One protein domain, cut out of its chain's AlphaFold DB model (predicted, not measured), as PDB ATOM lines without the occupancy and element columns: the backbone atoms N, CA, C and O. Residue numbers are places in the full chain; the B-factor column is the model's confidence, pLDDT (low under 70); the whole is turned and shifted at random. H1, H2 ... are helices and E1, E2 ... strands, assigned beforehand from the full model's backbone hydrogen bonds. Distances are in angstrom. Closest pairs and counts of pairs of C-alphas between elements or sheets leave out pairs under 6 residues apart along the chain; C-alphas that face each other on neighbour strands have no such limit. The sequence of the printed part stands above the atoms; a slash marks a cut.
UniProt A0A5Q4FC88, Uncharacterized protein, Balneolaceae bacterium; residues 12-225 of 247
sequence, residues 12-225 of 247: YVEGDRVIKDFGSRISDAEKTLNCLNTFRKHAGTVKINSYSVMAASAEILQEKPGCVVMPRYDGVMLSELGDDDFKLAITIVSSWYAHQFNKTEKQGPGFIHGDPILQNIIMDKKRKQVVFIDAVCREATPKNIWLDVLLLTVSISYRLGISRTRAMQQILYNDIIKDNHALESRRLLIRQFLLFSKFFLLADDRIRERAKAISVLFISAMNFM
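This is residues 12 to 225 of the 247 residues of an uncharacterized protein of Balneolaceae bacterium (UniProt A0A5Q4FC88). Three small sheets and the helix H1 make one end of the domain, and six helices make the rest, with H2 and H3 side by side, H7 loosely beside both, and H4 and H5 along H3. H2 crosses one face of the sheet E3 E7 E6; H1 packs with its residues 26 to 33 on one face of the sheet E1 E2 E4, over its edge strand E4, and its later turns reach the pair E5 E8, which lies between H1 and the helices H2 and H3. The printed part has 214 residues, with named elements in the order E1 E2 H1 E3 E4 H2 E5 E6 E7 E8 H3 H4 H5 H6 H7. E1 E2 E4 and E5 E8 are antiparallel, E3 E7 E6 mixed; the class is mixed, and the whole is compact, spanning 55 by 38 by 35 A, with a radius of gyration of the C-alphas of 17.6 A.

E1, residues 12 to 14, and E2, residues 17 to 21, form a hairpin, with N 12 and O 19 3.0 A apart, within hydrogen-bond range. E4, residues 67 to 71, is antiparallel to E2, with N 18 and O 70 2.8 A apart. H1, residues 26 to 42, is on this sheet, two layers with the helix on one face; the closest C-alphas of H1 and E4 are those of Ala 29 and Val 68, 5.9 A. E3, residues 51 to 55, is parallel to E7, residues 129 to 132, with N 54 and O 130 2.9 A apart. E6, residues 121 to 124, and E7 form a hairpin, with N 122 and O 131 2.8 A apart. H2, residues 83 to 107, is on one face of E3 E7 E6, again two layers, at a height over the sheet of 9.4 A; it runs across the strands, at 66 degrees to E3 on the local plane. E5, residues 110 to 113, and E8, residues 137 to 140, are antiparallel, with N 112 and O 138 2.9 A apart. H3, residues 142 to 159, touches H2 with its residues 142 to 149 alone, at a shallow tilt of 7 degrees, opposite ways; the closest C-alphas are those of Phe 101 and Pro 142, 6.6 A. H4, residues 165 to 178, forms a helical hairpin with residues 151 to 158 of H3; the C-alphas of Tyr 158 and Thr 165, the closest, are 5.5 A apart. H7, residues 212 to 225, joins H2 and H3 in an up-and-down bundle, each helix running against the one before it, and is close to but not clearly touching H2, with the C-alphas of Ser 94 and Leu 217 closest at 6.8 A. H5, residues 186 to 201, is near H3, H4 and H7; H6, residues 205 to 210, meets H7 only through their link. Every O i to N i+4 pair is within hydrogen-bond range in H1, H2, H3, H5 and H7, against 9 of 10 in H4 and 1 of 2 in H6.

E1 begins at C-alpha 12 (166.491, 171.313, 114.203). H1 is 24.1 A long, H2 35.5 A, H3 25.8 A, H4 18.0 A, H5 22.5 A and H7 19.2 A; E3 is 13.6 A, E4 13.1 A and E2 12.3 A. H2 begins at C-alpha 83 (157.074, 166.697, 139.570), and H7 ends at C-alpha 225 (132.215, 154.757, 132.464).

The C-alphas of Glu 63 and Asp 205, the two farthest apart, are 56.3 A apart. The printed part has no cut; the links E3 to E4 and E4 to H2 are long. The mean pLDDT of the printed part is 70.6, and residues 160 to 225 are among the 75 under 70.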
ATOM      1  N   TYR A  12     165.371 170.435 113.858       88.06
ATOM      2  CA  TYR A  12     166.491 171.313 114.203       88.06
ATOM      3  C   TYR A  12     166.004 172.738 114.483       88.06
ATOM      4  O   TYR A  12     164.858 173.083 114.200       88.06
ATOM      5  N   VAL A  13     166.866 173.551 115.091       87.06
ATOM      6  CA  VAL A  13     166.570 174.936 115.478       87.06
ATOM      7  C   VAL A  13     167.369 175.881 114.587       87.06
ATOM      8  O   VAL A  13     168.562 175.666 114.383       87.06
ATOM      9  N   GLU A  14     166.722 176.929 114.088       89.06
ATOM     10  CA  GLU A  14     167.345 177.986 113.292       89.06
ATOM     11  C   GLU A  14     166.839 179.347 113.786       89.06
ATOM     12  O   GLU A  14     165.683 179.715 113.565       89.06
ATOM     13  N   GLY A  15     167.692 180.077 114.513       89.75
ATOM     14  CA  GLY A  15     167.306 181.326 115.171       89.75
ATOM     15  C   GLY A  15     166.200 181.121 116.213       89.75
ATOM     16  O   GLY A  15     166.357 180.360 117.173       89.75
ATOM     17  N   ASP A  16     165.075 181.806 116.021       89.75
ATOM     18  CA  ASP A  16     163.867 181.751 116.848       89.75
ATOM     19  C   ASP A  16     162.829 180.728 116.347       89.75
ATOM     20  O   ASP A  16     161.690 180.704 116.822       89.75
ATOM     21  N   ARG A  17     163.213 179.855 115.409       90.19
ATOM     22  CA  ARG A  17     162.321 178.886 114.764       90.19
ATOM     23  C   ARG A  17     162.780 177.454 115.008       90.19
ATOM     24  O   ARG A  17     163.973 177.155 115.053       90.19
ATOM     25  N   VAL A  18     161.813 176.555 115.129       88.69
ATOM     26  CA  VAL A  18     162.010 175.104 115.114       88.69
ATOM     27  C   VAL A  18     161.533 174.592 113.765       88.69
ATOM     28  O   VAL A  18     160.403 174.856 113.359       88.69
ATOM     29  N   ILE A  19     162.392 173.856 113.071       90.12
ATOM     30  CA  ILE A  19     162.121 173.336 111.736       90.12
ATOM     31  C   ILE A  19     162.007 171.820 111.823       90.12
ATOM     32  O   ILE A  19     162.940 171.133 112.243       90.12
ATOM     33  N   LYS A  20     160.855 171.297 111.399       90.56
ATOM     34  CA  LYS A  20     160.627 169.871 111.177       90.56
ATOM     35  C   LYS A  20     160.712 169.583 109.680       90.56
ATOM     36  O   LYS A  20     159.803 169.899 108.915       90.56
ATOM     37  N   ASP A  21     161.825 168.987 109.274       91.56
ATOM     38  CA  ASP A  21     162.180 168.673 107.893       91.56
ATOM     39  C   ASP A  21     161.807 167.226 107.542       91.56
ATOM     40  O   ASP A  21     162.388 166.254 108.043       91.56
ATOM     41  N   PHE A  22     160.826 167.083 106.655       88.94
ATOM     42  CA  PHE A  22     160.361 165.801 106.134       88.94
ATOM     43  C   PHE A  22     161.119 165.358 104.870       88.94
ATOM     44  O   PHE A  22     160.844 164.269 104.346       88.94
ATOM     45  N   GLY A  23     162.100 166.138 104.405       89.25
ATOM     46  CA  GLY A  23     162.852 165.919 103.176       89.25
ATOM     47  C   GLY A  23     161.986 166.176 101.945       89.25
ATOM     48  O   GLY A  23     161.298 167.186 101.852       89.25
ATOM     49  N   SER A  24     161.963 165.232 101.005       86.56
ATOM     50  CA  SER A  24     161.120 165.313  99.803       86.56
ATOM     51  C   SER A  24     159.634 164.994 100.047       86.56
ATOM     52  O   SER A  24     158.840 165.000  99.109       86.56
ATOM     53  N   ARG A  25     159.227 164.696 101.289       87.50
ATOM     54  CA  ARG A  25     157.854 164.282 101.631       87.50
ATOM     55  C   ARG A  25     156.969 165.481 101.952       87.50
ATOM     56  O   ARG A  25     156.575 165.695 103.096       87.50
ATOM     57  N   ILE A  26     156.641 166.238 100.914       89.31
ATOM     58  CA  ILE A  26     155.785 167.428 101.001       89.31
ATOM     59  C   ILE A  26     154.412 167.074 101.601       89.31
ATOM     60  O   ILE A  26     153.934 167.758 102.498       89.31
ATOM     61  N   SER A  27     153.835 165.935 101.211       88.19
ATOM     62  CA  SER A  27     152.530 165.492 101.719       88.19
ATOM     63  C   SER A  27     152.509 165.195 103.226       88.19
ATOM     64  O   SER A  27     151.469 165.362 103.863       88.19
ATOM     65  N   ASP A  28     153.630 164.772 103.824       87.31
ATOM     66  CA  ASP A  28     153.731 164.588 105.279       87.31
ATOM     67  C   ASP A  28     153.781 165.953 105.990       87.31
ATOM     68  O   ASP A  28     153.103 166.146 107.001       87.31
ATOM     69  N   ALA A  29     154.521 166.916 105.429       89.19
ATOM     70  CA  ALA A  29     154.608 168.282 105.944       89.19
ATOM     71  C   ALA A  29     153.241 168.994 105.903       89.19
ATOM     72  O   ALA A  29     152.801 169.555 106.908       89.19
ATOM     73  N   GLU A  30     152.520 168.893 104.782       90.50
ATOM     74  CA  GLU A  30     151.164 169.437 104.624       90.50
ATOM     75  C   GLU A  30     150.174 168.823 105.617       90.50
ATOM     76  O   GLU A  30     149.357 169.534 106.202       90.50
ATOM     77  N   LYS A  31     150.254 167.507 105.865       87.19
ATOM     78  CA  LYS A  31     149.414 166.839 106.872       87.19
ATOM     79  C   LYS A  31     149.678 167.370 108.275       87.19
ATOM     80  O   LYS A  31     148.720 167.637 109.000       87.19
ATOM     81  N   THR A  32     150.944 167.541 108.660       86.69
ATOM     82  CA  THR A  32     151.301 168.121 109.962       86.69
ATOM     83  C   THR A  32     150.812 169.565 110.077       86.69
ATOM     84  O   THR A  32     150.177 169.900 111.078       86.69
ATOM     85  N   LEU A  33     151.015 170.402 109.052       89.81
ATOM     86  CA  LEU A  33     150.521 171.783 109.040       89.81
ATOM     87  C   LEU A  33     148.992 171.837 109.172       89.81
ATOM     88  O   LEU A  33     148.461 172.517 110.052       89.81
ATOM     89  N   ASN A  34     148.279 171.100 108.318       88.00
ATOM     90  CA  ASN A  34     146.819 171.048 108.329       88.00
ATOM     91  C   ASN A  34     146.294 170.569 109.677       88.00
ATOM     92  O   ASN A  34     145.302 171.101 110.180       88.00
ATOM     93  N   CYS A  35     146.979 169.606 110.289       84.88
ATOM     94  CA  CYS A  35     146.650 169.160 111.623       84.88
ATOM     95  C   CYS A  35     146.808 170.280 112.657       84.88
ATOM     96  O   CYS A  35     145.836 170.614 113.330       84.88
ATOM     97  N   LEU A  36     147.982 170.905 112.765       85.88
ATOM     98  CA  LEU A  36     148.220 171.963 113.753       85.88
ATOM     99  C   LEU A  36     147.242 173.137 113.581       85.88
ATOM    100  O   LEU A  36     146.695 173.632 114.568       85.88
ATOM    101  N   ASN A  37     146.929 173.513 112.339       86.94
ATOM    102  CA  ASN A  37     145.944 174.551 112.034       86.94
ATOM    103  C   ASN A  37     144.515 174.147 112.416       86.94
ATOM    104  O   ASN A  37     143.792 174.935 113.029       86.94
ATOM    105  N   THR A  38     144.113 172.913 112.103       84.81
ATOM    106  CA  THR A  38     142.800 172.378 112.493       84.81
ATOM    107  C   THR A  38     142.690 172.321 114.010       84.81
ATOM    108  O   THR A  38     141.742 172.849 114.589       84.81
ATOM    109  N   PHE A  39     143.696 171.758 114.678       82.00
ATOM    110  CA  PHE A  39     143.747 171.716 116.127       82.00
ATOM    111  C   PHE A  39     143.644 173.118 116.710       82.00
ATOM    112  O   PHE A  39     142.800 173.344 117.559       82.00
ATOM    113  N   ARG A  40     144.424 174.090 116.230       83.56
ATOM    114  CA  ARG A  40     144.377 175.470 116.723       83.56
ATOM    115  C   ARG A  40     143.004 176.118 116.545       83.56
ATOM    116  O   ARG A  40     142.541 176.801 117.452       83.56
ATOM    117  N   LYS A  41     142.342 175.889 115.409       83.06
ATOM    118  CA  LYS A  41     140.987 176.390 115.139       83.06
ATOM    119  C   LYS A  41     139.949 175.796 116.099       83.06
ATOM    120  O   LYS A  41     139.007 176.481 116.487       83.06
ATOM    121  N   HIS A  42     140.111 174.526 116.467       75.50
ATOM    122  CA  HIS A  42     139.138 173.774 117.264       75.50
ATOM    123  C   HIS A  42     139.507 173.628 118.747       75.50
ATOM    124  O   HIS A  42     138.656 173.226 119.550       75.50
ATOM    125  N   ALA A  43     140.734 173.987 119.126       67.81
ATOM    126  CA  ALA A  43     141.222 174.046 120.492       67.81
ATOM    127  C   ALA A  43     140.483 175.172 121.215       67.81
ATOM    128  O   ALA A  43     140.935 176.308 121.299       67.81
ATOM    129  N   GLY A  44     139.293 174.848 121.720       64.06
ATOM    130  CA  GLY A  44     138.613 175.689 122.690       64.06
ATOM    131  C   GLY A  44     139.533 175.952 123.881       64.06
ATOM    132  O   GLY A  44     140.336 175.098 124.270       64.06
ATOM    133  N   THR A  45     139.426 177.141 124.463       66.75
ATOM    134  CA  THR A  45     140.308 177.562 125.550       66.75
ATOM    135  C   THR A  45     139.840 176.949 126.865       66.75
ATOM    136  O   THR A  45     138.979 177.493 127.552       66.75
ATOM    137  N   VAL A  46     140.420 175.812 127.243       71.00
ATOM    138  CA  VAL A  46     140.306 175.305 128.616       71.00
ATOM    139  C   VAL A  46     141.369 175.995 129.448       71.00
ATOM    140  O   VAL A  46     142.558 175.825 129.179       71.00
ATOM    141  N   LYS A  47     140.939 176.798 130.426       83.19
ATOM    142  CA  LYS A  47     141.836 177.474 131.364       83.19
ATOM    143  C   LYS A  47     141.829 176.766 132.712       83.19
ATOM    144  O   LYS A  47     140.773 176.639 133.322       83.19
ATOM    145  N   ILE A  48     143.003 176.369 133.194       77.25
ATOM    146  CA  ILE A  48     143.215 175.825 134.544       77.25
ATOM    147  C   ILE A  48     144.341 176.624 135.193       77.25
ATOM    148  O   ILE A  48     145.438 176.678 134.650       77.25
ATOM    149  N   ASN A  49     144.091 177.270 136.334       78.19
ATOM    150  CA  ASN A  49     145.093 178.081 137.046       78.19
ATOM    151  C   ASN A  49     145.811 179.112 136.149       78.19
ATOM    152  O   ASN A  49     147.015 179.323 136.259       78.19
ATOM    153  N   SER A  50     145.066 179.765 135.252       86.00
ATOM    154  CA  SER A  50     145.574 180.683 134.211       86.00
ATOM    155  C   SER A  50     146.365 180.039 133.067       86.00
ATOM    156  O   SER A  50     146.798 180.771 132.182       86.00
ATOM    157  N   TYR A  51     146.528 178.714 133.050       89.94
ATOM    158  CA  TYR A  51     147.148 178.000 131.940       89.94
ATOM    159  C   TYR A  51     146.131 177.565 130.890       89.94
ATOM    160  O   TYR A  51     145.040 177.130 131.256       89.94
ATOM    161  N   SER A  52     146.494 177.620 129.609       89.00
ATOM    162  CA  SER A  52     145.672 177.116 128.495       89.00
ATOM    163  C   SER A  52     146.352 176.021 127.677       89.00
ATOM    164  O   SER A  52     147.570 175.884 127.708       89.00
ATOM    165  N   VAL A  53     145.570 175.267 126.905       86.69
ATOM    166  CA  VAL A  53     146.070 174.295 125.918       86.69
ATOM    167  C   VAL A  53     146.034 174.889 124.511       86.69
ATOM    168  O   VAL A  53     145.026 175.483 124.131       86.69
ATOM    169  N   MET A  54     147.098 174.696 123.724       87.56
ATOM    170  CA  MET A  54     147.158 175.099 122.313       87.56
ATOM    171  C   MET A  54     147.991 174.134 121.452       87.56
ATOM    172  O   MET A  54     148.792 173.365 121.976       87.56
ATOM    173  N   ALA A  55     147.841 174.206 120.126       86.19
ATOM    174  CA  ALA A  55     148.843 173.677 119.191       86.19
ATOM    175  C   ALA A  55     149.875 174.749 118.850       86.19
ATOM    176  O   ALA A  55     149.559 175.943 118.862       86.19
ATOM    177  N   ALA A  56     151.077 174.306 118.494       85.81
ATOM    178  CA  ALA A  56     152.100 175.152 117.911       85.81
ATOM    179  C   ALA A  56     151.568 175.886 116.669       85.81
ATOM    180  O   ALA A  56     150.896 175.295 115.823       85.81
ATOM    181  N   SER A  57     151.878 177.181 116.547       86.56
ATOM    182  CA  SER A  57     151.748 177.863 115.254       86.56
ATOM    183  C   SER A  57     152.672 177.172 114.256       86.56
ATOM    184  O   SER A  57     153.800 176.847 114.616       86.56
ATOM    185  N   ALA A  58     152.221 176.969 113.024       90.38
ATOM    186  CA  ALA A  58     153.029 176.322 112.006       90.38
ATOM    187  C   ALA A  58     152.779 176.927 110.626       90.38
ATOM    188  O   ALA A  58     151.675 177.392 110.342       90.38
ATOM    189  N   GLU A  59     153.795 176.868 109.775       93.69
ATOM    190  CA  GLU A  59     153.727 177.206 108.354       93.69
ATOM    191  C   GLU A  59     154.692 176.330 107.545       93.69
ATOM    192  O   GLU A  59     155.589 175.700 108.105       93.69
ATOM    193  N   ILE A  60     154.499 176.258 106.229       92.81
ATOM    194  CA  ILE A  60     155.444 175.591 105.323       92.81
ATOM    195  C   ILE A  60     156.477 176.620 104.867       92.81
ATOM    196  O   ILE A  60     156.112 177.712 104.429       92.81
ATOM    197  N   LEU A  61     157.762 176.266 104.931       90.50
ATOM    198  CA  LEU A  61     158.822 177.128 104.412       90.50
ATOM    199  C   LEU A  61     158.718 177.205 102.883       90.50
ATOM    200  O   LEU A  61     158.860 176.185 102.209       90.50
ATOM    201  N   GLN A  62     158.507 178.401 102.325       89.00
ATOM    202  CA  GLN A  62     158.294 178.580 100.878       89.00
ATOM    203  C   GLN A  62     159.451 178.021 100.036       89.00
ATOM    204  O   GLN A  62     159.229 177.343  99.037       89.00
ATOM    205  N   GLU A  63     160.688 178.240 100.481       91.44
ATOM    206  CA  GLU A  63     161.901 177.775  99.798       91.44
ATOM    207  C   GLU A  63     162.140 176.260  99.946       91.44
ATOM    208  O   GLU A  63     162.903 175.669  99.181       91.44
ATOM    209  N   LYS A  64     161.504 175.610 100.934       90.81
ATOM    210  CA  LYS A  64     161.617 174.165 101.199       90.81
ATOM    211  C   LYS A  64     160.250 173.588 101.594       90.81
ATOM    212  O   LYS A  64     160.007 173.368 102.782       90.81
ATOM    213  N   PRO A  65     159.382 173.247 100.624       89.44
ATOM    214  CA  PRO A  65     158.007 172.805 100.888       89.44
ATOM    215  C   PRO A  65     157.867 171.539 101.754       89.44
ATOM    216  O   PRO A  65     156.800 171.259 102.285       89.44
ATOM    217  N   GLY A  66     158.940 170.758 101.919       91.94
ATOM    218  CA  GLY A  66     158.988 169.620 102.842       91.94
ATOM    219  C   GLY A  66     159.294 169.981 104.302       91.94
ATOM    220  O   GLY A  66     159.452 169.078 105.122       91.94
ATOM    221  N   CYS A  67     159.425 171.264 104.644       92.69
ATOM    222  CA  CYS A  67     159.761 171.738 105.985       92.69
ATOM    223  C   CYS A  67     158.582 172.482 106.620       92.69
ATOM    224  O   CYS A  67     158.112 173.484 106.081       92.69
ATOM    225  N   VAL A  68     158.158 172.025 107.801       92.81
ATOM    226  CA  VAL A  68     157.222 172.754 108.665       92.81
ATOM    227  C   VAL A  68     158.024 173.585 109.654       92.81
ATOM    228  O   VAL A  68     158.873 173.059 110.376       92.81
ATOM    229  N   VAL A  69     157.743 174.878 109.695       93.12
ATOM    230  CA  VAL A  69     158.384 175.845 110.579       93.12
ATOM    231  C   VAL A  69     157.417 176.196 111.693       93.12
ATOM    232  O   VAL A  69     156.247 176.479 111.446       93.12
ATOM    233  N   MET A  70     157.905 176.161 112.925       92.50
ATOM    234  CA  MET A  70     157.161 176.507 114.130       92.50
ATOM    235  C   MET A  70     157.955 177.545 114.923       92.50
ATOM    236  O   MET A  70     159.189 177.524 114.883       92.50
ATOM    237  N   PRO A  71     157.301 178.448 115.674       89.44
ATOM    238  CA  PRO A  71     158.023 179.332 116.565       89.44
ATOM    239  C   PRO A  71     158.696 178.492 117.647       89.44
ATOM    240  O   PRO A  71     158.158 177.481 118.109       89.44
ATOM    241  N   ARG A  72     159.870 178.932 118.082       88.00
ATOM    242  CA  ARG A  72     160.518 178.350 119.244       88.00
ATOM    243  C   ARG A  72     159.674 178.635 120.481       88.00
ATOM    244  O   ARG A  72     159.427 179.782 120.849       88.00
ATOM    245  N   TYR A  73     159.223 177.562 121.115       86.94
ATOM    246  CA  TYR A  73     158.610 177.621 122.429       86.94
ATOM    247  C   TYR A  73     159.709 177.399 123.464       86.94
ATOM    248  O   TYR A  73     160.268 176.308 123.543       86.94
ATOM    249  N   ASP A  74     160.003 178.427 124.260       85.25
ATOM    250  CA  ASP A  74     160.929 178.338 125.397       85.25
ATOM    251  C   ASP A  74     160.235 177.668 126.592       85.25
ATOM    252  O   ASP A  74     160.046 178.249 127.663       85.25
ATOM    253  N   GLY A  75     159.772 176.441 126.368       88.44
ATOM    254  CA  GLY A  75     159.150 175.598 127.371       88.44
ATOM    255  C   GLY A  75     159.932 174.310 127.586       88.44
ATOM    256  O   GLY A  75     160.875 173.997 126.864       88.44
ATOM    257  N   VAL A  76     159.517 173.553 128.593       89.50
ATOM    258  CA  VAL A  76     160.132 172.268 128.945       89.50
ATOM    259  C   VAL A  76     159.207 171.144 128.487       89.50
ATOM    260  O   VAL A  76     157.991 171.224 128.691       89.50
ATOM    261  N   MET A  77     159.764 170.110 127.853       89.06
ATOM    262  CA  MET A  77     158.991 168.932 127.452       89.06
ATOM    263  C   MET A  77     158.377 168.263 128.680       89.06
ATOM    264  O   MET A  77     159.015 168.165 129.729       89.06
ATOM    265  N   LEU A  78     157.157 167.739 128.560       86.81
ATOM    266  CA  LEU A  78     156.484 167.092 129.691       86.81
ATOM    267  C   LEU A  78     157.281 165.912 130.263       86.81
ATOM    268  O   LEU A  78     157.183 165.631 131.456       86.81
ATOM    269  N   SER A  79     158.085 165.231 129.445       80.25
ATOM    270  CA  SER A  79     158.981 164.165 129.908       80.25
ATOM    271  C   SER A  79     160.065 164.645 130.878       80.25
ATOM    272  O   SER A  79     160.543 163.845 131.677       80.25
ATOM    273  N   GLU A  80     160.422 165.928 130.836       86.81
ATOM    274  CA  GLU A  80     161.565 166.524 131.541       86.81
ATOM    275  C   GLU A  80     161.153 167.474 132.674       86.81
ATOM    276  O   GLU A  80     162.000 167.949 133.427       86.81
ATOM    277  N   LEU A  81     159.857 167.759 132.819       82.56
ATOM    278  CA  LEU A  81     159.353 168.617 133.889       82.56
ATOM    279  C   LEU A  81     159.658 168.044 135.275       82.56
ATOM    280  O   LEU A  81     159.616 166.829 135.476       82.56
ATOM    281  N   GLY A  82     159.876 168.925 136.255       81.81
ATOM    282  CA  GLY A  82     159.832 168.563 137.672       81.81
ATOM    283  C   GLY A  82     158.430 168.113 138.092       81.81
ATOM    284  O   GLY A  82     157.447 168.398 137.408       81.81
ATOM    285  N   ASP A  83     158.314 167.398 139.212       75.50
ATOM    286  CA  ASP A  83     157.074 166.697 139.570       75.50
ATOM    287  C   ASP A  83     155.847 167.607 139.737       75.50
ATOM    288  O   ASP A  83     154.748 167.215 139.341       75.50
ATOM    289  N   ASP A  84     156.003 168.818 140.272       74.88
ATOM    290  CA  ASP A  84     154.869 169.725 140.482       74.88
ATOM    291  C   ASP A  84     154.390 170.380 139.184       74.88
ATOM    292  O   ASP A  84     153.189 170.401 138.902       74.88
ATOM    293  N   ASP A  85     155.319 170.821 138.336       81.88
ATOM    294  CA  ASP A  85     154.984 171.324 137.003       81.88
ATOM    295  C   ASP A  85     154.398 170.221 136.124       81.88
ATOM    296  O   ASP A  85     153.451 170.450 135.375       81.88
ATOM    297  N   PHE A  86     154.926 169.003 136.248       79.25
ATOM    298  CA  PHE A  86     154.406 167.837 135.559       79.25
ATOM    299  C   PHE A  86     152.951 167.570 135.960       79.25
ATOM    300  O   PHE A  86     152.093 167.445 135.088       79.25
ATOM    301  N   LYS A  87     152.629 167.553 137.263       72.25
ATOM    302  CA  LYS A  87     151.240 167.406 137.741       72.25
ATOM    303  C   LYS A  87     150.327 168.499 137.184       72.25
ATOM    304  O   LYS A  87     149.210 168.197 136.758       72.25
ATOM    305  N   LEU A  88     150.788 169.749 137.168       77.38
ATOM    306  CA  LEU A  88     150.028 170.868 136.617       77.38
ATOM    307  C   LEU A  88     149.778 170.686 135.113       77.38
ATOM    308  O   LEU A  88     148.627 170.745 134.678       77.38
ATOM    309  N   ALA A  89     150.819 170.390 134.333       80.12
ATOM    310  CA  ALA A  89     150.724 170.137 132.897       80.12
ATOM    311  C   ALA A  89     149.765 168.981 132.580       80.12
ATOM    312  O   ALA A  89     148.885 169.124 131.730       80.12
ATOM    313  N   ILE A  90     149.865 167.865 133.309       78.81
ATOM    314  CA  ILE A  90     148.944 166.735 133.161       78.81
ATOM    315  C   ILE A  90     147.513 167.144 133.499       78.81
ATOM    316  O   ILE A  90     146.601 166.785 132.759       78.81
ATOM    317  N   THR A  91     147.295 167.926 134.557       73.94
ATOM    318  CA  THR A  91     145.953 168.410 134.917       73.94
ATOM    319  C   THR A  91     145.348 169.236 133.783       73.94
ATOM    320  O   THR A  91     144.222 168.976 133.370       73.94
ATOM    321  N   ILE A  92     146.119 170.169 133.219       76.75
ATOM    322  CA  ILE A  92     145.694 171.028 132.107       76.75
ATOM    323  C   ILE A  92     145.310 170.191 130.871       76.75
ATOM    324  O   ILE A  92     144.217 170.362 130.326       76.75
ATOM    325  N   VAL A  93     146.168 169.249 130.458       82.25
ATOM    326  CA  VAL A  93     145.912 168.365 129.303       82.25
ATOM    327  C   VAL A  93     144.691 167.475 129.546       82.25
ATOM    328  O   VAL A  93     143.837 167.329 128.672       82.25
ATOM    329  N   SER A  94     144.561 166.925 130.753       75.31
ATOM    330  CA  SER A  94     143.439 166.060 131.137       75.31
ATOM    331  C   SER A  94     142.111 166.814 131.120       75.31
ATOM    332  O   SER A  94     141.123 166.325 130.570       75.31
ATOM    333  N   SER A  95     142.086 168.031 131.673       75.56
ATOM    334  CA  SER A  95     140.913 168.907 131.630       75.56
ATOM    335  C   SER A  95     140.521 169.258 130.198       75.56
ATOM    336  O   SER A  95     139.331 169.341 129.891       75.56
ATOM    337  N   TRP A  96     141.495 169.421 129.304       84.62
ATOM    338  CA  TRP A  96     141.219 169.663 127.896       84.62
ATOM    339  C   TRP A  96     140.592 168.448 127.201       84.62
ATOM    340  O   TRP A  96     139.562 168.610 126.549       84.62
ATOM    341  N   TYR A  97     141.104 167.230 127.406       81.06
ATOM    342  CA  TYR A  97     140.466 166.023 126.862       81.06
ATOM    343  C   TYR A  97     139.042 165.823 127.402       81.06
ATOM    344  O   TYR A  97     138.132 165.514 126.633       81.06
ATOM    345  N   ALA A  98     138.815 166.072 128.696       72.69
ATOM    346  CA  ALA A  98     137.477 166.029 129.287       72.69
ATOM    347  C   ALA A  98     136.532 167.078 128.672       72.69
ATOM    348  O   ALA A  98     135.361 166.800 128.411       72.69
ATOM    349  N   HIS A  99     137.036 168.282 128.391       79.50
ATOM    350  CA  HIS A  99     136.272 169.312 127.695       79.50
ATOM    351  C   HIS A  99     135.925 168.905 126.258       79.50
ATOM    352  O   HIS A  99     134.765 169.029 125.867       79.50
ATOM    353  N   GLN A 100     136.893 168.394 125.488       79.44
ATOM    354  CA  GLN A 100     136.648 167.919 124.120       79.44
ATOM    355  C   GLN A 100     135.621 166.794 124.096       79.44
ATOM    356  O   GLN A 100     134.752 166.769 123.227       79.44
ATOM    357  N   PHE A 101     135.669 165.913 125.091       74.19
ATOM    358  CA  PHE A 101     134.689 164.858 125.264       74.19
ATOM    359  C   PHE A 101     133.271 165.415 125.472       74.19
ATOM    360  O   PHE A 101     132.364 165.122 124.695       74.19
ATOM    361  N   ASN A 102     133.096 166.300 126.456       70.31
ATOM    362  CA  ASN A 102     131.799 166.914 126.754       70.31
ATOM    363  C   ASN A 102     131.251 167.735 125.582       70.31
ATOM    364  O   ASN A 102     130.042 167.778 125.350       70.31
ATOM    365  N   LYS A 103     132.138 168.418 124.854       76.69
ATOM    366  CA  LYS A 103     131.774 169.164 123.651       76.69
ATOM    367  C   LYS A 103     131.301 168.215 122.554       76.69
ATOM    368  O   LYS A 103     130.253 168.467 121.970       76.69
ATOM    369  N   THR A 104     132.017 167.113 122.348       76.19
ATOM    370  CA  THR A 104     131.675 166.078 121.366       76.19
ATOM    371  C   THR A 104     130.285 165.499 121.607       76.19
ATOM    372  O   THR A 104     129.498 165.384 120.670       76.19
ATOM    373  N   GLU A 105     129.942 165.188 122.860       68.06
ATOM    374  CA  GLU A 105     128.615 164.652 123.197       68.06
ATOM    375  C   GLU A 105     127.473 165.639 122.925       68.06
ATOM    376  O   GLU A 105     126.372 165.223 122.575       68.06
ATOM    377  N   LYS A 106     127.717 166.942 123.102       73.44
ATOM    378  CA  LYS A 106     126.668 167.970 123.029       73.44
ATOM    379  C   LYS A 106     126.549 168.643 121.666       73.44
ATOM    380  O   LYS A 106     125.467 169.095 121.314       73.44
ATOM    381  N   GLN A 107     127.659 168.786 120.945       78.25
ATOM    382  CA  GLN A 107     127.774 169.644 119.758       78.25
ATOM    383  C   GLN A 107     128.264 168.883 118.520       78.25
ATOM    384  O   GLN A 107     128.452 169.491 117.469       78.25
ATOM    385  N   GLY A 108     128.458 167.569 118.632       72.69
ATOM    386  CA  GLY A 108     129.034 166.759 117.567       72.69
ATOM    387  C   GLY A 108     130.566 166.806 117.542       72.69
ATOM    388  O   GLY A 108     131.197 167.482 118.361       72.69
ATOM    389  N   PRO A 109     131.177 166.036 116.633       70.44
ATOM    390  CA  PRO A 109     132.604 165.747 116.661       70.44
ATOM    391  C   PRO A 109     133.478 166.992 116.463       70.44
ATOM    392  O   PRO A 109     133.321 167.756 115.511       70.44
ATOM    393  N   GLY A 110     134.422 167.181 117.388       78.62
ATOM    394  CA  GLY A 110     135.499 168.170 117.294       78.62
ATOM    395  C   GLY A 110     136.783 167.590 116.690       78.62
ATOM    396  O   GLY A 110     136.756 166.591 115.976       78.62
ATOM    397  N   PHE A 111     137.934 168.175 117.029       82.62
ATOM    398  CA  PHE A 111     139.256 167.645 116.670       82.62
ATOM    399  C   PHE A 111     140.151 167.527 117.900       82.62
ATOM    400  O   PHE A 111     140.116 168.392 118.777       82.62
ATOM    401  N   ILE A 112     140.960 166.466 117.943       81.00
ATOM    402  CA  ILE A 112     141.925 166.204 119.012       81.00
ATOM    403  C   ILE A 112     143.336 165.906 118.501       81.00
ATOM    404  O   ILE A 112     143.547 165.595 117.325       81.00
ATOM    405  N   HIS A 113     144.295 165.997 119.424       78.69
ATOM    406  CA  HIS A 113     145.697 165.671 119.210       78.69
ATOM    407  C   HIS A 113     145.928 164.159 119.327       78.69
ATOM    408  O   HIS A 113     146.185 163.649 120.412       78.69
ATOM    409  N   GLY A 114     145.880 163.460 118.201       73.12
ATOM    410  CA  GLY A 114     145.920 162.004 118.057       73.12
ATOM    411  C   GLY A 114     147.270 161.311 118.264       73.12
ATOM    412  O   GLY A 114     147.474 160.242 117.675       73.12
ATOM    413  N   ASP A 115     148.182 161.930 119.018       77.81
ATOM    414  CA  ASP A 115     149.437 161.328 119.500       77.81
ATOM    415  C   ASP A 115     150.004 162.066 120.738       77.81
ATOM    416  O   ASP A 115     151.042 162.731 120.660       77.81
ATOM    417  N   PRO A 116     149.312 162.049 121.896       75.06
ATOM    418  CA  PRO A 116     149.703 162.820 123.079       75.06
ATOM    419  C   PRO A 116     150.796 162.123 123.904       75.06
ATOM    420  O   PRO A 116     150.662 161.929 125.115       75.06
ATOM    421  N   ILE A 117     151.890 161.717 123.266       78.94
ATOM    422  CA  ILE A 117     153.081 161.250 123.984       78.94
ATOM    423  C   ILE A 117     153.806 162.437 124.623       78.94
ATOM    424  O   ILE A 117     153.801 163.543 124.089       78.94
ATOM    425  N   LEU A 118     154.460 162.218 125.769       78.81
ATOM    426  CA  LEU A 118     155.043 163.309 126.567       78.81
ATOM    427  C   LEU A 118     156.104 164.132 125.814       78.81
ATOM    428  O   LEU A 118     156.305 165.291 126.161       78.81
ATOM    429  N   GLN A 119     156.760 163.561 124.796       82.69
ATOM    430  CA  GLN A 119     157.734 164.280 123.962       82.69
ATOM    431  C   GLN A 119     157.087 165.278 122.990       82.69
ATOM    432  O   GLN A 119     157.743 166.218 122.554       82.69
ATOM    433  N   ASN A 120     155.802 165.106 122.672       85.06
ATOM    434  CA  ASN A 120     155.077 165.968 121.735       85.06
ATOM    435  C   ASN A 120     154.375 167.137 122.442       85.06
ATOM    436  O   ASN A 120     153.627 167.890 121.812       85.06
ATOM    437  N   ILE A 121     154.587 167.279 123.755       88.31
ATOM    438  CA  ILE A 121     153.905 168.255 124.599       88.31
ATOM    439  C   ILE A 121     154.947 169.055 125.377       88.31
ATOM    440  O   ILE A 121     155.786 168.498 126.088       88.31
ATOM    441  N   ILE A 122     154.855 170.375 125.279       91.62
ATOM    442  CA  ILE A 122     155.711 171.333 125.974       91.62
ATOM    443  C   ILE A 122     154.876 172.138 126.965       91.62
ATOM    444  O   ILE A 122     153.759 172.548 126.658       91.62
ATOM    445  N   MET A 123     155.428 172.426 128.140       93.50
ATOM    446  CA  MET A 123     154.891 173.440 129.043       93.50
ATOM    447  C   MET A 123     155.694 174.736 128.906       93.50
ATOM    448  O   MET A 123     156.852 174.816 129.315       93.50
ATOM    449  N   ASP A 124     155.059 175.768 128.355       93.38
ATOM    450  CA  ASP A 124     155.582 177.130 128.262       93.38
ATOM    451  C   ASP A 124     155.069 177.937 129.463       93.38
ATOM    452  O   ASP A 124     153.941 178.442 129.489       93.38
ATOM    453  N   LYS A 125     155.906 178.024 130.502       89.75
ATOM    454  CA  LYS A 125     155.569 178.718 131.753       89.75
ATOM    455  C   LYS A 125     155.439 180.225 131.566       89.75
ATOM    456  O   LYS A 125     154.592 180.843 132.208       89.75
ATOM    457  N   LYS A 126     156.249 180.815 130.678       90.56
ATOM    458  CA  LYS A 126     156.258 182.261 130.422       90.56
ATOM    459  C   LYS A 126     154.919 182.707 129.848       90.56
ATOM    460  O   LYS A 126     154.355 183.698 130.303       90.56
ATOM    461  N   ARG A 127     154.390 181.950 128.884       89.25
ATOM    462  CA  ARG A 127     153.082 182.216 128.266       89.25
ATOM    463  C   ARG A 127     151.921 181.528 128.987       89.25
ATOM    464  O   ARG A 127     150.784 181.669 128.553       89.25
ATOM    465  N   LYS A 128     152.197 180.816 130.087       92.06
ATOM    466  CA  LYS A 128     151.234 180.022 130.863       92.06
ATOM    467  C   LYS A 128     150.397 179.123 129.950       92.06
ATOM    468  O   LYS A 128     149.181 179.243 129.866       92.06
ATOM    469  N   GLN A 129     151.044 178.220 129.225       92.00
ATOM    470  CA  GLN A 129     150.341 177.339 128.295       92.00
ATOM    471  C   GLN A 129     151.017 175.982 128.135       92.00
ATOM    472  O   GLN A 129     152.228 175.844 128.291       92.00
ATOM    473  N   VAL A 130     150.212 174.979 127.802       91.00
ATOM    474  CA  VAL A 130     150.662 173.674 127.331       91.00
ATOM    475  C   VAL A 130     150.500 173.638 125.815       91.00
ATOM    476  O   VAL A 130     149.415 173.902 125.292       91.00
ATOM    477  N   VAL A 131     151.589 173.342 125.116       90.81
ATOM    478  CA  VAL A 131     151.706 173.423 123.662       90.81
ATOM    479  C   VAL A 131     151.945 172.034 123.096       90.81
ATOM    480  O   VAL A 131     152.901 171.360 123.472       90.81
ATOM    481  N   PHE A 132     151.101 171.624 122.159       88.12
ATOM    482  CA  PHE A 132     151.343 170.454 121.323       88.12
ATOM    483  C   PHE A 132     152.216 170.836 120.124       88.12
ATOM    484  O   PHE A 132     151.836 171.717 119.351       88.12
ATOM    485  N   ILE A 133     153.379 170.198 119.980       82.56
ATOM    486  CA  ILE A 133     154.415 170.577 118.997       82.56
ATOM    487  C   ILE A 133     154.602 169.578 117.854       82.56
ATOM    488  O   ILE A 133     155.254 169.894 116.864       82.56
ATOM    489  N   ASP A 134     154.039 168.381 117.967       75.06
ATOM    490  CA  ASP A 134     154.048 167.405 116.885       75.06
ATOM    491  C   ASP A 134     152.739 166.645 116.878       75.06
ATOM    492  O   ASP A 134     152.399 166.020 117.877       75.06
ATOM    493  N   ALA A 135     152.014 166.706 115.764       64.88
ATOM    494  CA  ALA A 135     150.612 166.358 115.762       64.88
ATOM    495  C   ALA A 135     150.228 165.407 114.628       64.88
ATOM    496  O   ALA A 135     150.460 165.647 113.441       64.88
ATOM    497  N   VAL A 136     149.532 164.349 115.036       73.69
ATOM    498  CA  VAL A 136     148.559 163.633 114.214       73.69
ATOM    499  C   VAL A 136     147.194 164.143 114.649       73.69
ATOM    500  O   VAL A 136     146.912 164.159 115.839       73.69
ATOM    501  N   CYS A 137     146.332 164.553 113.727       77.19
ATOM    502  CA  CYS A 137     144.993 165.010 114.095       77.19
ATOM    503  C   CYS A 137     143.996 163.902 113.869       77.19
ATOM    504  O   CYS A 137     144.044 163.197 112.861       77.19
ATOM    505  N   ARG A 138     143.073 163.771 114.815       80.56
ATOM    506  CA  ARG A 138     141.946 162.856 114.701       80.56
ATOM    507  C   ARG A 138     140.677 163.603 115.045       80.56
ATOM    508  O   ARG A 138     140.685 164.550 115.831       80.56
ATOM    509  N   GLU A 139     139.584 163.150 114.462       80.62
ATOM    510  CA  GLU A 139     138.257 163.565 114.882       80.62
ATOM    511  C   GLU A 139     138.073 163.230 116.369       80.62
ATOM    512  O   GLU A 139     138.413 162.127 116.819       80.62
ATOM    513  N   ALA A 140     137.547 164.179 117.137       79.06
ATOM    514  CA  ALA A 140     137.231 164.004 118.542       79.06
ATOM    515  C   ALA A 140     135.975 163.138 118.656       79.06
ATOM    516  O   ALA A 140     134.875 163.630 118.842       79.06
ATOM    517  N   THR A 141     136.135 161.830 118.494       76.38
ATOM    518  CA  THR A 141     135.101 160.844 118.809       76.38
ATOM    519  C   THR A 141     135.371 160.270 120.199       76.38
ATOM    520  O   THR A 141     136.532 160.231 120.621       76.38
ATOM    521  N   PRO A 142     134.357 159.740 120.909       71.81
ATOM    522  CA  PRO A 142     134.575 159.039 122.176       71.81
ATOM    523  C   PRO A 142     135.684 157.982 122.101       71.81
ATOM    524  O   PRO A 142     136.504 157.883 123.008       71.81
ATOM    525  N   LYS A 143     135.749 157.235 120.988       72.81
ATOM    526  CA  LYS A 143     136.780 156.222 120.728       72.81
ATOM    527  C   LYS A 143     138.183 156.832 120.655       72.81
ATOM    528  O   LYS A 143     139.092 156.331 121.310       72.81
ATOM    529  N   ASN A 144     138.361 157.894 119.868       72.94
ATOM    530  CA  ASN A 144     139.675 158.512 119.663       72.94
ATOM    531  C   ASN A 144     140.162 159.238 120.922       72.94
ATOM    532  O   ASN A 144     141.324 159.101 121.285       72.94
ATOM    533  N   ILE A 145     139.262 159.923 121.637       71.69
ATOM    534  CA  ILE A 145     139.578 160.559 122.924       71.69
ATOM    535  C   ILE A 145     140.065 159.509 123.928       71.69
ATOM    536  O   ILE A 145     141.046 159.730 124.633       71.69
ATOM    537  N   TRP A 146     139.419 158.341 123.969       71.25
ATOM    538  CA  TRP A 146     139.844 157.237 124.829       71.25
ATOM    539  C   TRP A 146     141.235 156.715 124.504       71.25
ATOM    540  O   TRP A 146     142.026 156.473 125.415       71.25
ATOM    541  N   LEU A 147     141.521 156.519 123.218       73.69
ATOM    542  CA  LEU A 147     142.820 156.033 122.771       73.69
ATOM    543  C   LEU A 147     143.939 157.002 123.176       73.69
ATOM    544  O   LEU A 147     144.959 156.574 123.713       73.69
ATOM    545  N   ASP A 148     143.708 158.300 122.997       77.38
ATOM    546  CA  ASP A 148     144.643 159.360 123.364       77.38
ATOM    547  C   ASP A 148     144.860 159.447 124.883       77.38
ATOM    548  O   ASP A 148     145.997 159.519 125.352       77.38
ATOM    549  N   VAL A 149     143.787 159.366 125.680       73.25
ATOM    550  CA  VAL A 149     143.887 159.331 127.150       73.25
ATOM    551  C   VAL A 149     144.655 158.092 127.617       73.25
ATOM    552  O   VAL A 149     145.481 158.186 128.528       73.25
ATOM    553  N   LEU A 150     144.430 156.936 126.988       71.69
ATOM    554  CA  LEU A 150     145.157 155.705 127.291       71.69
ATOM    555  C   LEU A 150     146.652 155.851 126.978       71.69
ATOM    556  O   LEU A 150     147.486 155.525 127.822       71.69
ATOM    557  N   LEU A 151     146.997 156.403 125.812       72.94
ATOM    558  CA  LEU A 151     148.378 156.686 125.410       72.94
ATOM    559  C   LEU A 151     149.098 157.624 126.377       72.94
ATOM    560  O   LEU A 151     150.226 157.342 126.804       72.94
ATOM    561  N   LEU A 152     148.437 158.718 126.751       74.81
ATOM    562  CA  LEU A 152     148.966 159.674 127.714       74.81
ATOM    563  C   LEU A 152     149.182 159.000 129.075       74.81
ATOM    564  O   LEU A 152     150.253 159.124 129.664       74.81
ATOM    565  N   THR A 153     148.214 158.209 129.545       71.12
ATOM    566  CA  THR A 153     148.283 157.489 130.830       71.12
ATOM    567  C   THR A 153     149.449 156.502 130.878       71.12
ATOM    568  O   THR A 153     150.157 156.408 131.886       71.12
ATOM    569  N   VAL A 154     149.687 155.781 129.784       68.38
ATOM    570  CA  VAL A 154     150.825 154.866 129.658       68.38
ATOM    571  C   VAL A 154     152.140 155.633 129.684       68.38
ATOM    572  O   VAL A 154     153.055 155.250 130.412       68.38
ATOM    573  N   SER A 155     152.220 156.739 128.941       71.88
ATOM    574  CA  SER A 155     153.423 157.572 128.877       71.88
ATOM    575  C   SER A 155     153.750 158.201 130.240       71.88
ATOM    576  O   SER A 155     154.908 158.201 130.656       71.88
ATOM    577  N   ILE A 156     152.732 158.653 130.985       69.62
ATOM    578  CA  ILE A 156     152.862 159.116 132.375       69.62
ATOM    579  C   ILE A 156     153.388 157.986 133.265       69.62
ATOM    580  O   ILE A 156     154.355 158.172 134.000       69.62
ATOM    581  N   SER A 157     152.769 156.806 133.196       66.56
ATOM    582  CA  SER A 157     153.155 155.660 134.028       66.56
ATOM    583  C   SER A 157     154.597 155.211 133.763       66.56
ATOM    584  O   SER A 157     155.300 154.828 134.699       66.56
ATOM    585  N   TYR A 158     155.048 155.298 132.506       66.94
ATOM    586  CA  TYR A 158     156.437 155.046 132.128       66.94
ATOM    587  C   TYR A 158     157.392 156.072 132.749       66.94
ATOM    588  O   TYR A 158     158.359 155.672 133.396       66.94
ATOM    589  N   ARG A 159     157.093 157.380 132.641       70.06
ATOM    590  CA  ARG A 159     157.898 158.447 133.278       70.06
ATOM    591  C   ARG A 159     158.023 158.235 134.788       70.06
ATOM    592  O   ARG A 159     159.088 158.451 135.350       70.06
ATOM    593  N   LEU A 160     156.954 157.791 135.446       64.38
ATOM    594  CA  LEU A 160     156.946 157.551 136.891       64.38
ATOM    595  C   LEU A 160     157.666 156.259 137.320       64.38
ATOM    596  O   LEU A 160     157.652 155.930 138.505       64.38
ATOM    597  N   GLY A 161     158.284 155.519 136.393       55.88
ATOM    598  CA  GLY A 161     159.060 154.321 136.715       55.88
ATOM    599  C   GLY A 161     158.213 153.147 137.207       55.88
ATOM    600  O   GLY A 161     158.724 152.261 137.891       55.88
ATOM    601  N   ILE A 162     156.916 153.108 136.879       57.66
ATOM    602  CA  ILE A 162     156.037 152.003 137.275       57.66
ATOM    603  C   ILE A 162     156.458 150.763 136.467       57.66
ATOM    604  O   ILE A 162     156.236 150.680 135.257       57.66
ATOM    605  N   SER A 163     157.108 149.808 137.142       47.28
ATOM    606  CA  SER A 163     158.055 148.808 136.601       47.28
ATOM    607  C   SER A 163     157.525 147.793 135.570       47.28
ATOM    608  O   SER A 163     158.293 146.979 135.063       47.28
ATOM    609  N   ARG A 164     156.241 147.843 135.187       49.28
ATOM    610  CA  ARG A 164     155.619 146.953 134.176       49.28
ATOM    611  C   ARG A 164     155.023 147.686 132.967       49.28
ATOM    612  O   ARG A 164     154.336 147.093 132.141       49.28
ATOM    613  N   THR A 165     155.303 148.978 132.833       51.84
ATOM    614  CA  THR A 165     154.709 149.855 131.810       51.84
ATOM    615  C   THR A 165     155.352 149.746 130.435       51.84
ATOM    616  O   THR A 165     154.664 149.971 129.451       51.84
ATOM    617  N   ARG A 166     156.624 149.343 130.323       46.62
ATOM    618  CA  ARG A 166     157.324 149.258 129.025       46.62
ATOM    619  C   ARG A 166     156.743 148.172 128.109       46.62
ATOM    620  O   ARG A 166     156.488 148.435 126.938       46.62
ATOM    621  N   ALA A 167     156.464 146.987 128.657       43.03
ATOM    622  CA  ALA A 167     155.771 145.914 127.938       43.03
ATOM    623  C   ALA A 167     154.327 146.317 127.598       43.03
ATOM    624  O   ALA A 167     153.860 146.092 126.488       43.03
ATOM    625  N   MET A 168     153.642 146.992 128.525       48.50
ATOM    626  CA  MET A 168     152.266 147.450 128.331       48.50
ATOM    627  C   MET A 168     152.165 148.584 127.297       48.50
ATOM    628  O   MET A 168     151.213 148.619 126.529       48.50
ATOM    629  N   GLN A 169     153.172 149.457 127.201       49.16
ATOM    630  CA  GLN A 169     153.290 150.477 126.159       49.16
ATOM    631  C   GLN A 169     153.541 149.855 124.790       49.16
ATOM    632  O   GLN A 169     152.938 150.292 123.819       49.16
ATOM    633  N   GLN A 170     154.381 148.822 124.704       46.47
ATOM    634  CA  GLN A 170     154.609 148.104 123.450       46.47
ATOM    635  C   GLN A 170     153.372 147.319 122.997       46.47
ATOM    636  O   GLN A 170     153.052 147.377 121.816       46.47
ATOM    637  N   ILE A 171     152.650 146.665 123.913       42.00
ATOM    638  CA  ILE A 171     151.375 145.981 123.631       42.00
ATOM    639  C   ILE A 171     150.318 146.995 123.178       42.00
ATOM    640  O   ILE A 171     149.711 146.837 122.130       42.00
ATOM    641  N   LEU A 172     150.125 148.091 123.916       50.94
ATOM    642  CA  LEU A 172     149.135 149.111 123.555       50.94
ATOM    643  C   LEU A 172     149.500 149.830 122.246       50.94
ATOM    644  O   LEU A 172     148.633 150.095 121.423       50.94
ATOM    645  N   TYR A 173     150.774 150.127 122.005       47.38
ATOM    646  CA  TYR A 173     151.189 150.810 120.783       47.38
ATOM    647  C   TYR A 173     151.162 149.891 119.552       47.38
ATOM    648  O   TYR A 173     150.673 150.288 118.497       47.38
ATOM    649  N   ASN A 174     151.639 148.650 119.668       44.59
ATOM    650  CA  ASN A 174     151.668 147.731 118.533       44.59
ATOM    651  C   ASN A 174     150.300 147.086 118.274       44.59
ATOM    652  O   ASN A 174     149.854 147.102 117.132       44.59
ATOM    653  N   ASP A 175     149.603 146.617 119.310       43.12
ATOM    654  CA  ASP A 175     148.391 145.804 119.131       43.12
ATOM    655  C   ASP A 175     147.115 146.650 119.016       43.12
ATOM    656  O   ASP A 175     146.109 146.171 118.504       43.12
ATOM    657  N   ILE A 176     147.118 147.902 119.501       45.16
ATOM    658  CA  ILE A 176     145.929 148.777 119.470       45.16
ATOM    659  C   ILE A 176     146.067 149.906 118.440       45.16
ATOM    660  O   ILE A 176     145.081 150.254 117.795       45.16
ATOM    661  N   ILE A 177     147.256 150.498 118.266       43.34
ATOM    662  CA  ILE A 177     147.434 151.688 117.406       43.34
ATOM    663  C   ILE A 177     147.896 151.327 116.001       43.34
ATOM    664  O   ILE A 177     147.428 151.928 115.035       43.34
ATOM    665  N   LYS A 178     148.823 150.374 115.879       42.84
ATOM    666  CA  LYS A 178     149.348 149.955 114.577       42.84
ATOM    667  C   LYS A 178     148.358 149.049 113.838       42.84
ATOM    668  O   LYS A 178     148.157 149.236 112.641       42.84
ATOM    669  N   ASP A 179     147.679 148.168 114.574       42.53
ATOM    670  CA  ASP A 179     146.639 147.272 114.063       42.53
ATOM    671  C   ASP A 179     145.234 147.787 114.426       42.53
ATOM    672  O   ASP A 179     144.564 147.304 115.339       42.53
ATOM    673  N   ASN A 180     144.758 148.778 113.663       43.59
ATOM    674  CA  ASN A 180     143.444 149.442 113.785       43.59
ATOM    675  C   ASN A 180     142.221 148.497 113.944       43.59
ATOM    676  O   ASN A 180     141.152 148.945 114.365       43.59
ATOM    677  N   HIS A 181     142.360 147.206 113.617       39.66
ATOM    678  CA  HIS A 181     141.307 146.188 113.671       39.66
ATOM    679  C   HIS A 181     141.016 145.642 115.081       39.66
ATOM    680  O   HIS A 181     139.886 145.240 115.355       39.66
ATOM    681  N   ALA A 182     141.968 145.673 116.024       40.19
ATOM    682  CA  ALA A 182     141.726 145.160 117.383       40.19
ATOM    683  C   ALA A 182     140.796 146.070 118.219       40.19
ATOM    684  O   ALA A 182     140.185 145.644 119.203       40.19
ATOM    685  N   LEU A 183     140.648 147.332 117.804       42.41
ATOM    686  CA  LEU A 183     139.853 148.367 118.472       42.41
ATOM    687  C   LEU A 183     138.334 148.265 118.254       42.41
ATOM    688  O   LEU A 183     137.593 149.054 118.842       42.41
ATOM    689  N   GLU A 184     137.842 147.344 117.423       41.28
ATOM    690  CA  GLU A 184     136.395 147.193 117.198       41.28
ATOM    691  C   GLU A 184     135.666 146.586 118.408       41.28
ATOM    692  O   GLU A 184     134.469 146.809 118.607       41.28
ATOM    693  N   SER A 185     136.377 145.880 119.292       43.12
ATOM    694  CA  SER A 185     135.756 145.226 120.441       43.12
ATOM    695  C   SER A 185     135.794 146.100 121.697       43.12
ATOM    696  O   SER A 185     136.773 146.118 122.445       43.12
ATOM    697  N   ARG A 186     134.663 146.753 122.011       44.62
ATOM    698  CA  ARG A 186     134.410 147.461 123.290       44.62
ATOM    699  C   ARG A 186     134.798 146.617 124.516       44.62
ATOM    700  O   ARG A 186     135.255 147.157 125.519       44.62
ATOM    701  N   ARG A 187     134.655 145.286 124.441       47.41
ATOM    702  CA  ARG A 187     135.059 144.351 125.508       47.41
ATOM    703  C   ARG A 187     136.573 144.259 125.683       47.41
ATOM    704  O   ARG A 187     137.018 144.103 126.814       47.41
ATOM    705  N   LEU A 188     137.355 144.353 124.607       45.88
ATOM    706  CA  LEU A 188     138.815 144.267 124.668       45.88
ATOM    707  C   LEU A 188     139.413 145.514 125.330       45.88
ATOM    708  O   LEU A 188     140.217 145.378 126.247       45.88
ATOM    709  N   LEU A 189     138.933 146.706 124.959       48.84
ATOM    710  CA  LEU A 189     139.299 147.973 125.609       48.84
ATOM    711  C   LEU A 189     138.969 147.968 127.108       48.84
ATOM    712  O   LEU A 189     139.822 148.300 127.927       48.84
ATOM    713  N   ILE A 190     137.767 147.512 127.482       47.34
ATOM    714  CA  ILE A 190     137.363 147.367 128.890       47.34
ATOM    715  C   ILE A 190     138.256 146.353 129.617       47.34
ATOM    716  O   ILE A 190     138.643 146.585 130.756       47.34
ATOM    717  N   ARG A 191     138.617 145.233 128.981       46.41
ATOM    718  CA  ARG A 191     139.468 144.207 129.598       46.41
ATOM    719  C   ARG A 191     140.889 144.714 129.830       46.41
ATOM    720  O   ARG A 191     141.414 144.507 130.918       46.41
ATOM    721  N   GLN A 192     141.472 145.417 128.859       49.84
ATOM    722  CA  GLN A 192     142.790 146.042 129.000       49.84
ATOM    723  C   GLN A 192     142.771 147.157 130.055       49.84
ATOM    724  O   GLN A 192     143.672 147.231 130.886       49.84
ATOM    725  N   PHE A 193     141.696 147.946 130.110       52.28
ATOM    726  CA  PHE A 193     141.454 148.924 131.172       52.28
ATOM    727  C   PHE A 193     141.355 148.272 132.558       52.28
ATOM    728  O   PHE A 193     141.988 148.741 133.500       52.28
ATOM    729  N   LEU A 194     140.607 147.175 132.709       48.34
ATOM    730  CA  LEU A 194     140.480 146.453 133.980       48.34
ATOM    731  C   LEU A 194     141.800 145.793 134.398       48.34
ATOM    732  O   LEU A 194     142.133 145.793 135.581       48.34
ATOM    733  N   LEU A 195     142.575 145.278 133.443       50.09
ATOM    734  CA  LEU A 195     143.933 144.789 133.682       50.09
ATOM    735  C   LEU A 195     144.838 145.921 134.178       50.09
ATOM    736  O   LEU A 195     145.460 145.776 135.228       50.09
ATOM    737  N   PHE A 196     144.840 147.066 133.495       50.06
ATOM    738  CA  PHE A 196     145.589 148.263 133.885       50.06
ATOM    739  C   PHE A 196     145.193 148.761 135.288       50.06
ATOM    740  O   PHE A 196     146.045 149.014 136.137       50.06
ATOM    741  N   SER A 197     143.888 148.800 135.563       45.84
ATOM    742  CA  SER A 197     143.292 149.153 136.858       45.84
ATOM    743  C   SER A 197     143.748 148.224 137.983       45.84
ATOM    744  O   SER A 197     144.130 148.675 139.061       45.84
ATOM    745  N   LYS A 198     143.743 146.910 137.726       42.38
ATOM    746  CA  LYS A 198     144.173 145.883 138.680       42.38
ATOM    747  C   LYS A 198     145.672 145.974 138.970       42.38
ATOM    748  O   LYS A 198     146.070 145.811 140.115       42.38
ATOM    749  N   PHE A 199     146.494 146.282 137.966       45.91
ATOM    750  CA  PHE A 199     147.929 146.510 138.157       45.91
ATOM    751  C   PHE A 199     148.222 147.727 139.037       45.91
ATOM    752  O   PHE A 199     149.145 147.683 139.845       45.91
ATOM    753  N   PHE A 200     147.423 148.785 138.915       47.50
ATOM    754  CA  PHE A 200     147.578 149.998 139.712       47.50
ATOM    755  C   PHE A 200     147.142 149.812 141.172       47.50
ATOM    756  O   PHE A 200     147.815 150.281 142.085       47.50
ATOM    757  N   LEU A 201     146.056 149.066 141.399       42.62
ATOM    758  CA  LEU A 201     145.585 148.695 142.741       42.62
ATOM    759  C   LEU A 201     146.568 147.782 143.494       42.62
ATOM    760  O   LEU A 201     146.547 147.747 144.719       42.62
ATOM    761  N   LEU A 202     147.430 147.064 142.770       39.81
ATOM    762  CA  LEU A 202     148.474 146.198 143.327       39.81
ATOM    763  C   LEU A 202     149.835 146.904 143.472       39.81
ATOM    764  O   LEU A 202     150.813 146.261 143.850       39.81
ATOM    765  N   ALA A 203     149.924 148.201 143.159       41.94
ATOM    766  CA  ALA A 203     151.155 148.967 143.310       41.94
ATOM    767  C   ALA A 203     151.410 149.368 144.780       41.94
ATOM    768  O   ALA A 203     150.479 149.615 145.558       41.94
ATOM    769  N   ASP A 204     152.696 149.420 145.135       40.88
ATOM    770  CA  ASP A 204     153.248 149.739 146.460       40.88
ATOM    771  C   ASP A 204     152.696 151.065 147.036       40.88
ATOM    772  O   ASP A 204     152.328 151.977 146.288       40.88
ATOM    773  N   ASP A 205     152.658 151.212 148.361       46.62
ATOM    774  CA  ASP A 205     152.059 152.363 149.054       46.62
ATOM    775  C   ASP A 205     152.766 153.692 148.718       46.62
ATOM    776  O   ASP A 205     152.126 154.741 148.606       46.62
ATOM    777  N   ARG A 206     154.070 153.649 148.409       42.81
ATOM    778  CA  ARG A 206     154.828 154.811 147.889       42.81
ATOM    779  C   ARG A 206     154.408 155.223 146.473       42.81
ATOM    780  O   ARG A 206     154.504 156.397 146.111       42.81
ATOM    781  N   ILE A 207     153.930 154.271 145.668       44.91
ATOM    782  CA  ILE A 207     153.366 154.527 144.339       44.91
ATOM    783  C   ILE A 207     151.938 155.050 144.487       44.91
ATOM    784  O   ILE A 207     151.591 155.968 143.756       44.91
ATOM    785  N   ARG A 208     151.151 154.570 145.464       47.34
ATOM    786  CA  ARG A 208     149.781 155.048 145.760       47.34
ATOM    787  C   ARG A 208     149.688 156.540 146.091       47.34
ATOM    788  O   ARG A 208     148.721 157.186 145.697       47.34
ATOM    789  N   GLU A 209     150.690 157.118 146.746       43.25
ATOM    790  CA  GLU A 209     150.740 158.567 146.990       43.25
ATOM    791  C   GLU A 209     151.020 159.381 145.716       43.25
ATOM    792  O   GLU A 209     150.351 160.380 145.455       43.25
ATOM    793  N   ARG A 210     151.950 158.923 144.867       41.38
ATOM    794  CA  ARG A 210     152.272 159.557 143.568       41.38
ATOM    795  C   ARG A 210     151.171 159.336 142.524       41.38
ATOM    796  O   ARG A 210     150.913 160.177 141.667       41.38
ATOM    797  N   ALA A 211     150.471 158.222 142.663       41.03
ATOM    798  CA  ALA A 211     149.294 157.807 141.931       41.03
ATOM    799  C   ALA A 211     148.064 158.677 142.181       41.03
ATOM    800  O   ALA A 211     147.151 158.603 141.368       41.03
ATOM    801  N   LYS A 212     148.023 159.515 143.231       40.34
ATOM    802  CA  LYS A 212     146.858 160.365 143.542       40.34
ATOM    803  C   LYS A 212     146.434 161.254 142.354       40.34
ATOM    804  O   LYS A 212     145.242 161.426 142.099       40.34
ATOM    805  N   ALA A 213     147.393 161.729 141.552       38.50
ATOM    806  CA  ALA A 213     147.133 162.497 140.326       38.50
ATOM    807  C   ALA A 213     146.600 161.630 139.165       38.50
ATOM    808  O   ALA A 213     145.710 162.046 138.425       38.50
ATOM    809  N   ILE A 214     147.084 160.391 139.041       42.75
ATOM    810  CA  ILE A 214     146.572 159.413 138.070       42.75
ATOM    811  C   ILE A 214     145.193 158.920 138.503       42.75
ATOM    812  O   ILE A 214     144.338 158.740 137.650       42.75
ATOM    813  N   SER A 215     144.920 158.790 139.805       39.28
ATOM    814  CA  SER A 215     143.595 158.456 140.309       39.28
ATOM    815  C   SER A 215     142.575 159.552 140.028       39.28
ATOM    816  O   SER A 215     141.422 159.210 139.859       39.28
ATOM    817  N   VAL A 216     142.949 160.828 139.877       37.84
ATOM    818  CA  VAL A 216     142.023 161.868 139.384       37.84
ATOM    819  C   VAL A 216     141.694 161.644 137.905       37.84
ATOM    820  O   VAL A 216     140.523 161.588 137.554       37.84
ATOM    821  N   LEU A 217     142.699 161.401 137.057       45.12
ATOM    822  CA  LEU A 217     142.524 161.011 135.646       45.12
ATOM    823  C   LEU A 217     141.678 159.731 135.485       45.12
ATOM    824  O   LEU A 217     140.820 159.619 134.611       45.12
ATOM    825  N   PHE A 218     141.888 158.783 136.388       45.47
ATOM    826  CA  PHE A 218     141.239 157.482 136.455       45.47
ATOM    827  C   PHE A 218     139.823 157.559 137.046       45.47
ATOM    828  O   PHE A 218     138.922 156.896 136.547       45.47
ATOM    829  N   ILE A 219     139.585 158.399 138.059       40.16
ATOM    830  CA  ILE A 219     138.262 158.715 138.620       40.16
ATOM    831  C   ILE A 219     137.448 159.494 137.588       40.16
ATOM    832  O   ILE A 219     136.261 159.222 137.432       40.16
ATOM    833  N   SER A 220     138.066 160.393 136.820       39.38
ATOM    834  CA  SER A 220     137.431 161.046 135.673       39.38
ATOM    835  C   SER A 220     137.044 160.030 134.589       39.38
ATOM    836  O   SER A 220     135.911 160.067 134.116       39.38
ATOM    837  N   ALA A 221     137.907 159.057 134.268       45.00
ATOM    838  CA  ALA A 221     137.591 157.960 133.343       45.00
ATOM    839  C   ALA A 221     136.542 156.958 133.895       45.00
ATOM    840  O   ALA A 221     135.746 156.396 133.141       45.00
ATOM    841  N   MET A 222     136.485 156.753 135.213       41.69
ATOM    842  CA  MET A 222     135.507 155.896 135.901       41.69
ATOM    843  C   MET A 222     134.131 156.562 136.038       41.69
ATOM    844  O   MET A 222     133.112 155.921 135.775       41.69
ATOM    845  N   ASN A 223     134.081 157.850 136.396       39.66
ATOM    846  CA  ASN A 223     132.855 158.655 136.360       39.66
ATOM    847  C   ASN A 223     132.289 158.694 134.938       39.66
ATOM    848  O   ASN A 223     131.079 158.582 134.746       39.66
ATOM    849  N   PHE A 224     133.173 158.728 133.941       40.12
ATOM    850  CA  PHE A 224     132.820 158.597 132.538       40.12
ATOM    851  C   PHE A 224     132.208 157.219 132.179       40.12
ATOM    852  O   PHE A 224     131.146 157.148 131.560       40.12
ATOM    853  N   MET A 225     132.791 156.105 132.638       39.12
ATOM    854  CA  MET A 225     132.215 154.757 132.464       39.12
ATOM    855  C   MET A 225     130.854 154.586 133.151       39.12
ATOM    856  O   MET A 225     129.999 153.836 132.672       39.12
TER     857      MET A 225